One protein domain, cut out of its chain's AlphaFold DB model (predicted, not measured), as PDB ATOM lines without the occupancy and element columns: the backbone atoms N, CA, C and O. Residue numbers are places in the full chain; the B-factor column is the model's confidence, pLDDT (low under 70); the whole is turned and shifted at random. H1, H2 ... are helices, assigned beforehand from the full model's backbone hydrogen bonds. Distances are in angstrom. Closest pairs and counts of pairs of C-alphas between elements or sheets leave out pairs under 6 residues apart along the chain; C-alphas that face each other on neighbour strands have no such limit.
ATOM      1  N   ARG A  11      12.674  33.386  56.348       70.12
ATOM      2  CA  ARG A  11      12.843  31.922  56.275       70.12
ATOM      3  C   ARG A  11      14.243  31.470  56.668       70.12
ATOM      4  O   ARG A  11      14.375  30.439  57.313       70.12
ATOM      5  N   LEU A  12      15.269  32.225  56.278       66.81
ATOM      6  CA  LEU A  12      16.647  31.955  56.690       66.81
ATOM      7  C   LEU A  12      16.797  32.106  58.205       66.81
ATOM      8  O   LEU A  12      17.366  31.227  58.838       66.81
ATOM      9  N   GLN A  13      16.200  33.141  58.794       63.28
ATOM     10  CA  GLN A  13      16.197  33.362  60.240       63.28
ATOM     11  C   GLN A  13      15.421  32.272  61.002       63.28
ATOM     12  O   GLN A  13      15.880  31.793  62.039       63.28
ATOM     13  N   GLU A  14      14.270  31.834  60.486       64.50
ATOM     14  CA  GLU A  14      13.491  30.718  61.047       64.50
ATOM     15  C   GLU A  14      14.224  29.374  60.921       64.50
ATOM     16  O   GLU A  14      14.111  28.529  61.808       64.50
ATOM     17  N   TYR A  15      14.973  29.165  59.837       62.19
ATOM     18  CA  TYR A  15      15.788  27.968  59.636       62.19
ATOM     19  C   TYR A  15      17.020  27.967  60.549       62.19
ATOM     20  O   TYR A  15      17.249  26.982  61.245       62.19
ATOM     21  N   ALA A  16      17.742  29.087  60.639       59.16
ATOM     22  CA  ALA A  16      18.872  29.274  61.551       59.16
ATOM     23  C   ALA A  16      18.456  29.192  63.032       59.16
ATOM     24  O   ALA A  16      19.212  28.723  63.873       59.16
ATOM     25  N   SER A  17      17.217  29.567  63.369       56.91
ATOM     26  CA  SER A  17      16.684  29.391  64.730       56.91
ATOM     27  C   SER A  17      16.410  27.929  65.099       56.91
ATOM     28  O   SER A  17      16.244  27.627  66.279       56.91
ATOM     29  N   LYS A  18      16.331  27.022  64.114       63.91
ATOM     30  CA  LYS A  18      16.102  25.583  64.321       63.91
ATOM     31  C   LYS A  18      17.393  24.771  64.371       63.91
ATOM     32  O   LYS A  18      17.344  23.611  64.770       63.91
ATOM     33  N   THR A  19      18.523  25.338  63.954       63.25
ATOM     34  CA  THR A  19      19.816  24.659  64.014       63.25
ATOM     35  C   THR A  19      20.439  24.840  65.396       63.25
ATOM     36  O   THR A  19      20.482  25.938  65.940       63.25
ATOM     37  N   GLU A  20      20.958  23.755  65.974       74.38
ATOM     38  CA  GLU A  20      21.719  23.814  67.236       74.38
ATOM     39  C   GLU A  20      23.052  24.568  67.084       74.38
ATOM     40  O   GLU A  20      23.666  24.974  68.073       74.38
ATOM     41  N   TYR A  21      23.475  24.786  65.838       73.88
ATOM     42  CA  TYR A  21      24.717  25.438  65.447       73.88
ATOM     43  C   TYR A  21      24.444  26.797  64.809       73.88
ATOM     44  O   TYR A  21      23.428  26.986  64.133       73.88
ATOM     45  N   ALA A  22      25.361  27.733  65.037       77.25
ATOM     46  CA  ALA A  22      25.391  29.002  64.332       77.25
ATOM     47  C   ALA A  22      25.810  28.774  62.876       77.25
ATOM     48  O   ALA A  22      26.580  27.860  62.563       77.25
ATOM     49  N   THR A  23      25.294  29.596  61.971       80.00
ATOM     50  CA  THR A  23      25.699  29.506  60.570       80.00
ATOM     51  C   THR A  23      27.120  30.038  60.393       80.00
ATOM     52  O   THR A  23      27.582  30.912  61.126       80.00
ATOM     53  N   THR A  24      27.833  29.531  59.387       78.56
ATOM     54  CA  THR A  24      29.197  29.991  59.093       78.56
ATOM     55  C   THR A  24      29.244  31.494  58.804       78.56
ATOM     56  O   THR A  24      30.181  32.157  59.227       78.56
ATOM     57  N   ASP A  25      28.220  32.033  58.140       78.81
ATOM     58  CA  ASP A  25      28.095  33.461  57.822       78.81
ATOM     59  C   ASP A  25      27.945  34.337  59.082       78.81
ATOM     60  O   ASP A  25      28.618  35.359  59.218       78.81
ATOM     61  N   GLU A  26      27.143  33.894  60.056       80.12
ATOM     62  CA  GLU A  26      27.003  34.557  61.361       80.12
ATOM     63  C   GLU A  26      28.319  34.545  62.146       80.12
ATOM     64  O   GLU A  26      28.733  35.572  62.687       80.12
ATOM     65  N   CYS A  27      29.005  33.400  62.176       81.06
ATOM     66  CA  CYS A  27      30.294  33.271  62.850       81.06
ATOM     67  C   CYS A  27      31.374  34.148  62.200       81.06
ATOM     68  O   CYS A  27      32.136  34.797  62.912       81.06
ATOM     69  N   ILE A  28      31.416  34.209  60.863       82.56
ATOM     70  CA  ILE A  28      32.327  35.093  60.118       82.56
ATOM     71  C   ILE A  28      32.013  36.559  60.416       82.56
ATOM     72  O   ILE A  28      32.935  37.329  60.671       82.56
ATOM     73  N   SER A  29      30.735  36.942  60.412       83.56
ATOM     74  CA  SER A  29      30.318  38.320  60.697       83.56
ATOM     75  C   SER A  29      30.781  38.758  62.087       83.56
ATOM     76  O   SER A  29      31.464  39.771  62.213       83.56
ATOM     77  N   LEU A  30      30.529  37.939  63.116       81.56
ATOM     78  CA  LEU A  30      30.971  38.239  64.479       81.56
ATOM     79  C   LEU A  30      32.502  38.260  64.605       81.56
ATOM     80  O   LEU A  30      33.045  39.124  65.287       81.56
ATOM     81  N   TYR A  31      33.210  37.350  63.933       81.31
ATOM     82  CA  TYR A  31      34.676  37.342  63.913       81.31
ATOM     83  C   TYR A  31      35.247  38.630  63.298       81.31
ATOM     84  O   TYR A  31      36.180  39.220  63.842       81.31
ATOM     85  N   MET A  32      34.665  39.109  62.197       82.19
ATOM     86  CA  MET A  32      35.063  40.372  61.570       82.19
ATOM     87  C   MET A  32      34.778  41.581  62.464       82.19
ATOM     88  O   MET A  32      35.592  42.504  62.506       82.19
ATOM     89  N   ASP A  33      33.667  41.571  63.200       81.38
ATOM     90  CA  ASP A  33      33.356  42.619  64.175       81.38
ATOM     91  C   ASP A  33      34.361  42.627  65.331       81.38
ATOM     92  O   ASP A  33      34.838  43.696  65.711       81.38
ATOM     93  N   CYS A  34      34.754  41.452  65.836       79.25
ATOM     94  CA  CYS A  34      35.807  41.322  66.849       79.25
ATOM     95  C   CYS A  34      37.144  41.880  66.340       79.25
ATOM     96  O   CYS A  34      37.795  42.646  67.049       79.25
ATOM     97  N   LEU A  35      37.528  41.563  65.093       78.12
ATOM     98  CA  LEU A  35      38.758  42.080  64.484       78.12
ATOM     99  C   LEU A  35      38.720  43.602  64.389       78.12
ATOM    100  O   LEU A  35      39.649  44.268  64.829       78.12
ATOM    101  N   ARG A  36      37.647  44.163  63.825       77.75
ATOM    102  CA  ARG A  36      37.490  45.619  63.693       77.75
ATOM    103  C   ARG A  36      37.592  46.311  65.040       77.75
ATOM    104  O   ARG A  36      38.282  47.316  65.148       77.75
ATOM    105  N   PHE A  37      36.944  45.747  66.048       74.81
ATOM    106  CA  PHE A  37      36.954  46.299  67.388       74.81
ATOM    107  C   PHE A  37      38.358  46.252  68.014       74.81
ATOM    108  O   PHE A  37      38.808  47.261  68.549       74.81
ATOM    109  N   ALA A  38      39.097  45.151  67.839       72.19
ATOM    110  CA  ALA A  38      40.501  45.048  68.247       72.19
ATOM    111  C   ALA A  38      41.414  46.047  67.509       72.19
ATOM    112  O   ALA A  38      42.349  46.570  68.098       72.19
ATOM    113  N   PHE A  39      41.142  46.344  66.233       70.25
ATOM    114  CA  PHE A  39      41.904  47.337  65.461       70.25
ATOM    115  C   PHE A  39      41.554  48.790  65.809       70.25
ATOM    116  O   PHE A  39      42.403  49.664  65.680       70.25
ATOM    117  N   GLN A  40      40.312  49.076  66.212       67.56
ATOM    118  CA  GLN A  40      39.901  50.418  66.648       67.56
ATOM    119  C   GLN A  40      40.390  50.739  68.063       67.56
ATOM    120  O   GLN A  40      40.600  51.902  68.399       67.56
ATOM    121  N   GLN A  41      40.568  49.710  68.885       65.31
ATOM    122  CA  GLN A  41      41.092  49.789  70.238       65.31
ATOM    123  C   GLN A  41      42.553  49.322  70.226       65.31
ATOM    124  O   GLN A  41      42.832  48.200  70.635       65.31
ATOM    125  N   ASP A  42      43.485  50.177  69.788       58.28
ATOM    126  CA  ASP A  42      44.937  49.880  69.729       58.28
ATOM    127  C   ASP A  42      45.512  49.376  71.087       58.28
ATOM    128  O   ASP A  42      46.582  48.769  71.147       58.28
ATOM    129  N   GLU A  43      44.779  49.574  72.196       55.97
ATOM    130  CA  GLU A  43      45.130  49.120  73.549       55.97
ATOM    131  C   GLU A  43      44.368  47.878  74.064       55.97
ATOM    132  O   GLU A  43      44.843  47.230  75.005       55.97
ATOM    133  N   ILE A  44      43.221  47.485  73.487       63.22
ATOM    134  CA  ILE A  44      42.484  46.301  73.967       63.22
ATOM    135  C   ILE A  44      42.993  45.063  73.232       63.22
ATOM    136  O   ILE A  44      42.610  44.763  72.103       63.22
ATOM    137  N   LYS A  45      43.822  44.276  73.923       63.91
ATOM    138  CA  LYS A  45      44.169  42.915  73.495       63.91
ATOM    139  C   LYS A  45      42.950  42.007  73.618       63.91
ATOM    140  O   LYS A  45      42.699  41.427  74.672       63.91
ATOM    141  N   ILE A  46      42.197  41.895  72.535       66.62
ATOM    142  CA  ILE A  46      41.093  40.947  72.418       66.62
ATOM    143  C   ILE A  46      41.672  39.617  71.968       66.62
ATOM    144  O   ILE A  46      42.216  39.509  70.870       66.62
ATOM    145  N   ASP A  47      41.562  38.603  72.821       71.00
ATOM    146  CA  ASP A  47      41.820  37.234  72.398       71.00
ATOM    147  C   ASP A  47      40.617  36.742  71.586       71.00
ATOM    148  O   ASP A  47      39.509  36.597  72.096       71.00
ATOM    149  N   MET A  48      40.821  36.548  70.287       68.19
ATOM    150  CA  MET A  48      39.761  36.189  69.345       68.19
ATOM    151  C   MET A  48      39.210  34.781  69.608       68.19
ATOM    152  O   MET A  48      38.015  34.548  69.399       68.19
ATOM    153  N   ASP A  49      40.041  33.871  70.130       70.31
ATOM    154  CA  ASP A  49      39.637  32.504  70.495       70.31
ATOM    155  C   ASP A  49      38.686  32.481  71.704       70.31
ATOM    156  O   ASP A  49      37.952  31.508  71.921       70.31
ATOM    157  N   ASP A  50      38.662  33.576  72.462       71.06
ATOM    158  CA  ASP A  50      37.784  33.824  73.604       71.06
ATOM    159  C   ASP A  50      36.354  34.199  73.169       71.06
ATOM    160  O   ASP A  50      35.401  34.079  73.948       71.06
ATOM    161  N   PHE A  51      36.189  34.634  71.913       69.44
ATOM    162  CA  PHE A  51      34.901  34.984  71.313       69.44
ATOM    163  C   PHE A  51      34.415  33.888  70.378       69.44
ATOM    164  O   PHE A  51      33.298  33.396  70.528       69.44
ATOM    165  N   ILE A  52      35.226  33.477  69.411       70.69
ATOM    166  CA  ILE A  52      34.825  32.481  68.424       70.69
ATOM    167  C   ILE A  52      36.012  31.567  68.128       70.69
ATOM    168  O   ILE A  52      37.051  32.001  67.644       70.69
ATOM    169  N   LYS A  53      35.829  30.266  68.374       72.12
ATOM    170  CA  LYS A  53      36.834  29.251  68.049       72.12
ATOM    171  C   LYS A  53      36.697  28.807  66.601       72.12
ATOM    172  O   LYS A  53      35.605  28.463  66.148       72.12
ATOM    173  N   THR A  54      37.809  28.762  65.880       66.38
ATOM    174  CA  THR A  54      37.859  28.121  64.560       66.38
ATOM    175  C   THR A  54      38.052  26.603  64.718       66.38
ATOM    176  O   THR A  54      38.740  26.171  65.643       66.38
ATOM    177  N   PRO A  55      37.456  25.758  63.849       70.62
ATOM    178  CA  PRO A  55      36.632  26.090  62.685       70.62
ATOM    179  C   PRO A  55      35.163  26.404  63.030       70.62
ATOM    180  O   PRO A  55      34.538  25.749  63.857       70.62
ATOM    181  N   PHE A  56      34.562  27.352  62.300       70.88
ATOM    182  CA  PHE A  56      33.209  27.873  62.568       70.88
ATOM    183  C   PHE A  56      32.056  26.868  62.405       70.88
ATOM    184  O   PHE A  56      30.924  27.184  62.761       70.88
ATOM    185  N   LYS A  57      32.313  25.677  61.847       69.25
ATOM    186  CA  LYS A  57      31.273  24.678  61.551       69.25
ATOM    187  C   LYS A  57      30.675  24.036  62.811       69.25
ATOM    188  O   LYS A  57      29.573  23.508  62.746       69.25
ATOM    189  N   ASP A  58      31.411  24.067  63.923       73.56
ATOM    190  CA  ASP A  58      31.068  23.350  65.157       73.56
ATOM    191  C   ASP A  58      30.618  24.303  66.283       73.56
ATOM    192  O   ASP A  58      30.450  23.895  67.432       73.56
ATOM    193  N   ILE A  59      30.401  25.587  65.971       77.50
ATOM    194  CA  ILE A  59      29.983  26.584  66.961       77.50
ATOM    195  C   ILE A  59      28.492  26.427  67.236       77.50
ATOM    196  O   ILE A  59      27.652  26.625  66.357       77.50
ATOM    197  N   ARG A  60      28.147  26.109  68.487       82.25
ATOM    198  CA  ARG A  60      26.750  26.061  68.920       82.25
ATOM    199  C   ARG A  60      26.136  27.452  68.886       82.25
ATOM    200  O   ARG A  60      26.766  28.438  69.273       82.25
ATOM    201  N   LEU A  61      24.860  27.524  68.524       80.62
ATOM    202  CA  LEU A  61      24.111  28.779  68.485       80.62
ATOM    203  C   LEU A  61      24.093  29.475  69.858       80.62
ATOM    204  O   LEU A  61      24.099  30.702  69.939       80.62
ATOM    205  N   SER A  62      24.096  28.701  70.947       80.31
ATOM    206  CA  SER A  62      24.199  29.222  72.314       80.31
ATOM    207  C   SER A  62      25.517  29.940  72.580       80.31
ATOM    208  O   SER A  62      25.518  30.972  73.246       80.31
ATOM    209  N   ASP A  63      26.622  29.401  72.071       80.94
ATOM    210  CA  ASP A  63      27.955  29.956  72.292       80.94
ATOM    211  C   ASP A  63      28.146  31.198  71.422       80.94
ATOM    212  O   ASP A  63      28.521  32.243  71.943       80.94
ATOM    213  N   TYR A  64      27.709  31.151  70.159       83.44
ATOM    214  CA  TYR A  64      27.624  32.336  69.301       83.44
ATOM    215  C   TYR A  64      26.840  33.484  69.957       83.44
ATOM    216  O   TYR A  64      27.318  34.616  70.000       83.44
ATOM    217  N   LYS A  65      25.652  33.211  70.516       84.12
ATOM    218  CA  LYS A  65      24.834  34.241  71.186       84.12
ATOM    219  C   LYS A  65      25.532  34.851  72.401       84.12
ATOM    220  O   LYS A  65      25.409  36.055  72.615       84.12
ATOM    221  N   LYS A  66      26.254  34.047  73.192       85.56
ATOM    222  CA  LYS A  66      27.049  34.549  74.326       85.56
ATOM    223  C   LYS A  66      28.161  35.473  73.844       85.56
ATOM    224  O   LYS A  66      28.306  36.568  74.379       85.56
ATOM    225  N   SER A  67      28.897  35.059  72.820       83.19
ATOM    226  CA  SER A  67      30.004  35.837  72.263       83.19
ATOM    227  C   SER A  67      29.527  37.133  71.622       83.19
ATOM    228  O   SER A  67      30.127  38.180  71.844       83.19
ATOM    229  N   LYS A  68      28.397  37.092  70.906       85.31
ATOM    230  CA  LYS A  68      27.759  38.286  70.352       85.31
ATOM    231  C   LYS A  68      27.364  39.273  71.450       85.31
ATOM    232  O   LYS A  68      27.721  40.438  71.363       85.31
ATOM    233  N   LYS A  69      26.725  38.796  72.522       86.19
ATOM    234  CA  LYS A  69      26.363  39.643  73.669       86.19
ATOM    235  C   LYS A  69      27.591  40.282  74.324       86.19
ATOM    236  O   LYS A  69      27.554  41.460  74.645       86.19
ATOM    237  N   ARG A  70      28.682  39.525  74.487       83.56
ATOM    238  CA  ARG A  70      29.950  40.037  75.036       83.56
ATOM    239  C   ARG A  70      30.547  41.134  74.146       83.56
ATOM    240  O   ARG A  70      31.060  42.116  74.667       83.56
ATOM    241  N   MET A  71      30.460  40.983  72.824       81.56
ATOM    242  CA  MET A  71      30.868  42.024  71.876       81.56
ATOM    243  C   MET A  71      29.990  43.271  71.953       81.56
ATOM    244  O   MET A  71      30.526  44.375  71.964       81.56
ATOM    245  N   ASP A  72      28.670  43.105  72.043       83.94
ATOM    246  CA  ASP A  72      27.735  44.224  72.190       83.94
ATOM    247  C   ASP A  72      28.012  45.000  73.496       83.94
ATOM    248  O   ASP A  72      28.127  46.221  73.474       83.94
TER     249      ASP A  72
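This is residues 11 to 72 of the 88 residues of an uncharacterized protein of Streptococcus sp. (UniProt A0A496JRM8). Two helices, H2 and the shorter H3, lie side by side and run the same way; the long link between them folds back along their length, and the small helix H1 lies off one end. Residues 39 to 45 stick out at the other end. The printed part has 62 residues with three named helices, H1, H2, H3 in order, and no named strand: all helix. It is a rod of 39 by 19 by 16 A, only just compact, close to loose, with a radius of gyration of the C-alphas of 12.2 A.

H1, residues 11 to 16, is apart from H2, residues 24 to 40, and from H3, residues 61 to 72. H2, with residues 27 to 34 alone, only just touches H3, with 3 pairs of C-alphas within 8 A; the closest C-alphas, of Leu 30 and Lys 68, are 6.7 A apart. Their shallow tilt is 23 degrees, the same way. In H1, H2 and H3 every O i to N i+4 pair is within hydrogen-bond range.

H1 begins at C-alpha 11 (12.843, 31.922, 56.275) and measures 8.4 A from first to last C-alpha, H2 24.3 A and H3 16.3 A, ending at C-alpha 72 (27.735, 44.224, 72.190).

The C-alphas farthest apart, of Arg 11 and Glu 43, are 40.5 A apart. The printed part has no cut. The link from H2 to H3 is long. Of the printed part, 19 residues are under pLDDT 70, among them residues 12 to 19 and 40 to 46.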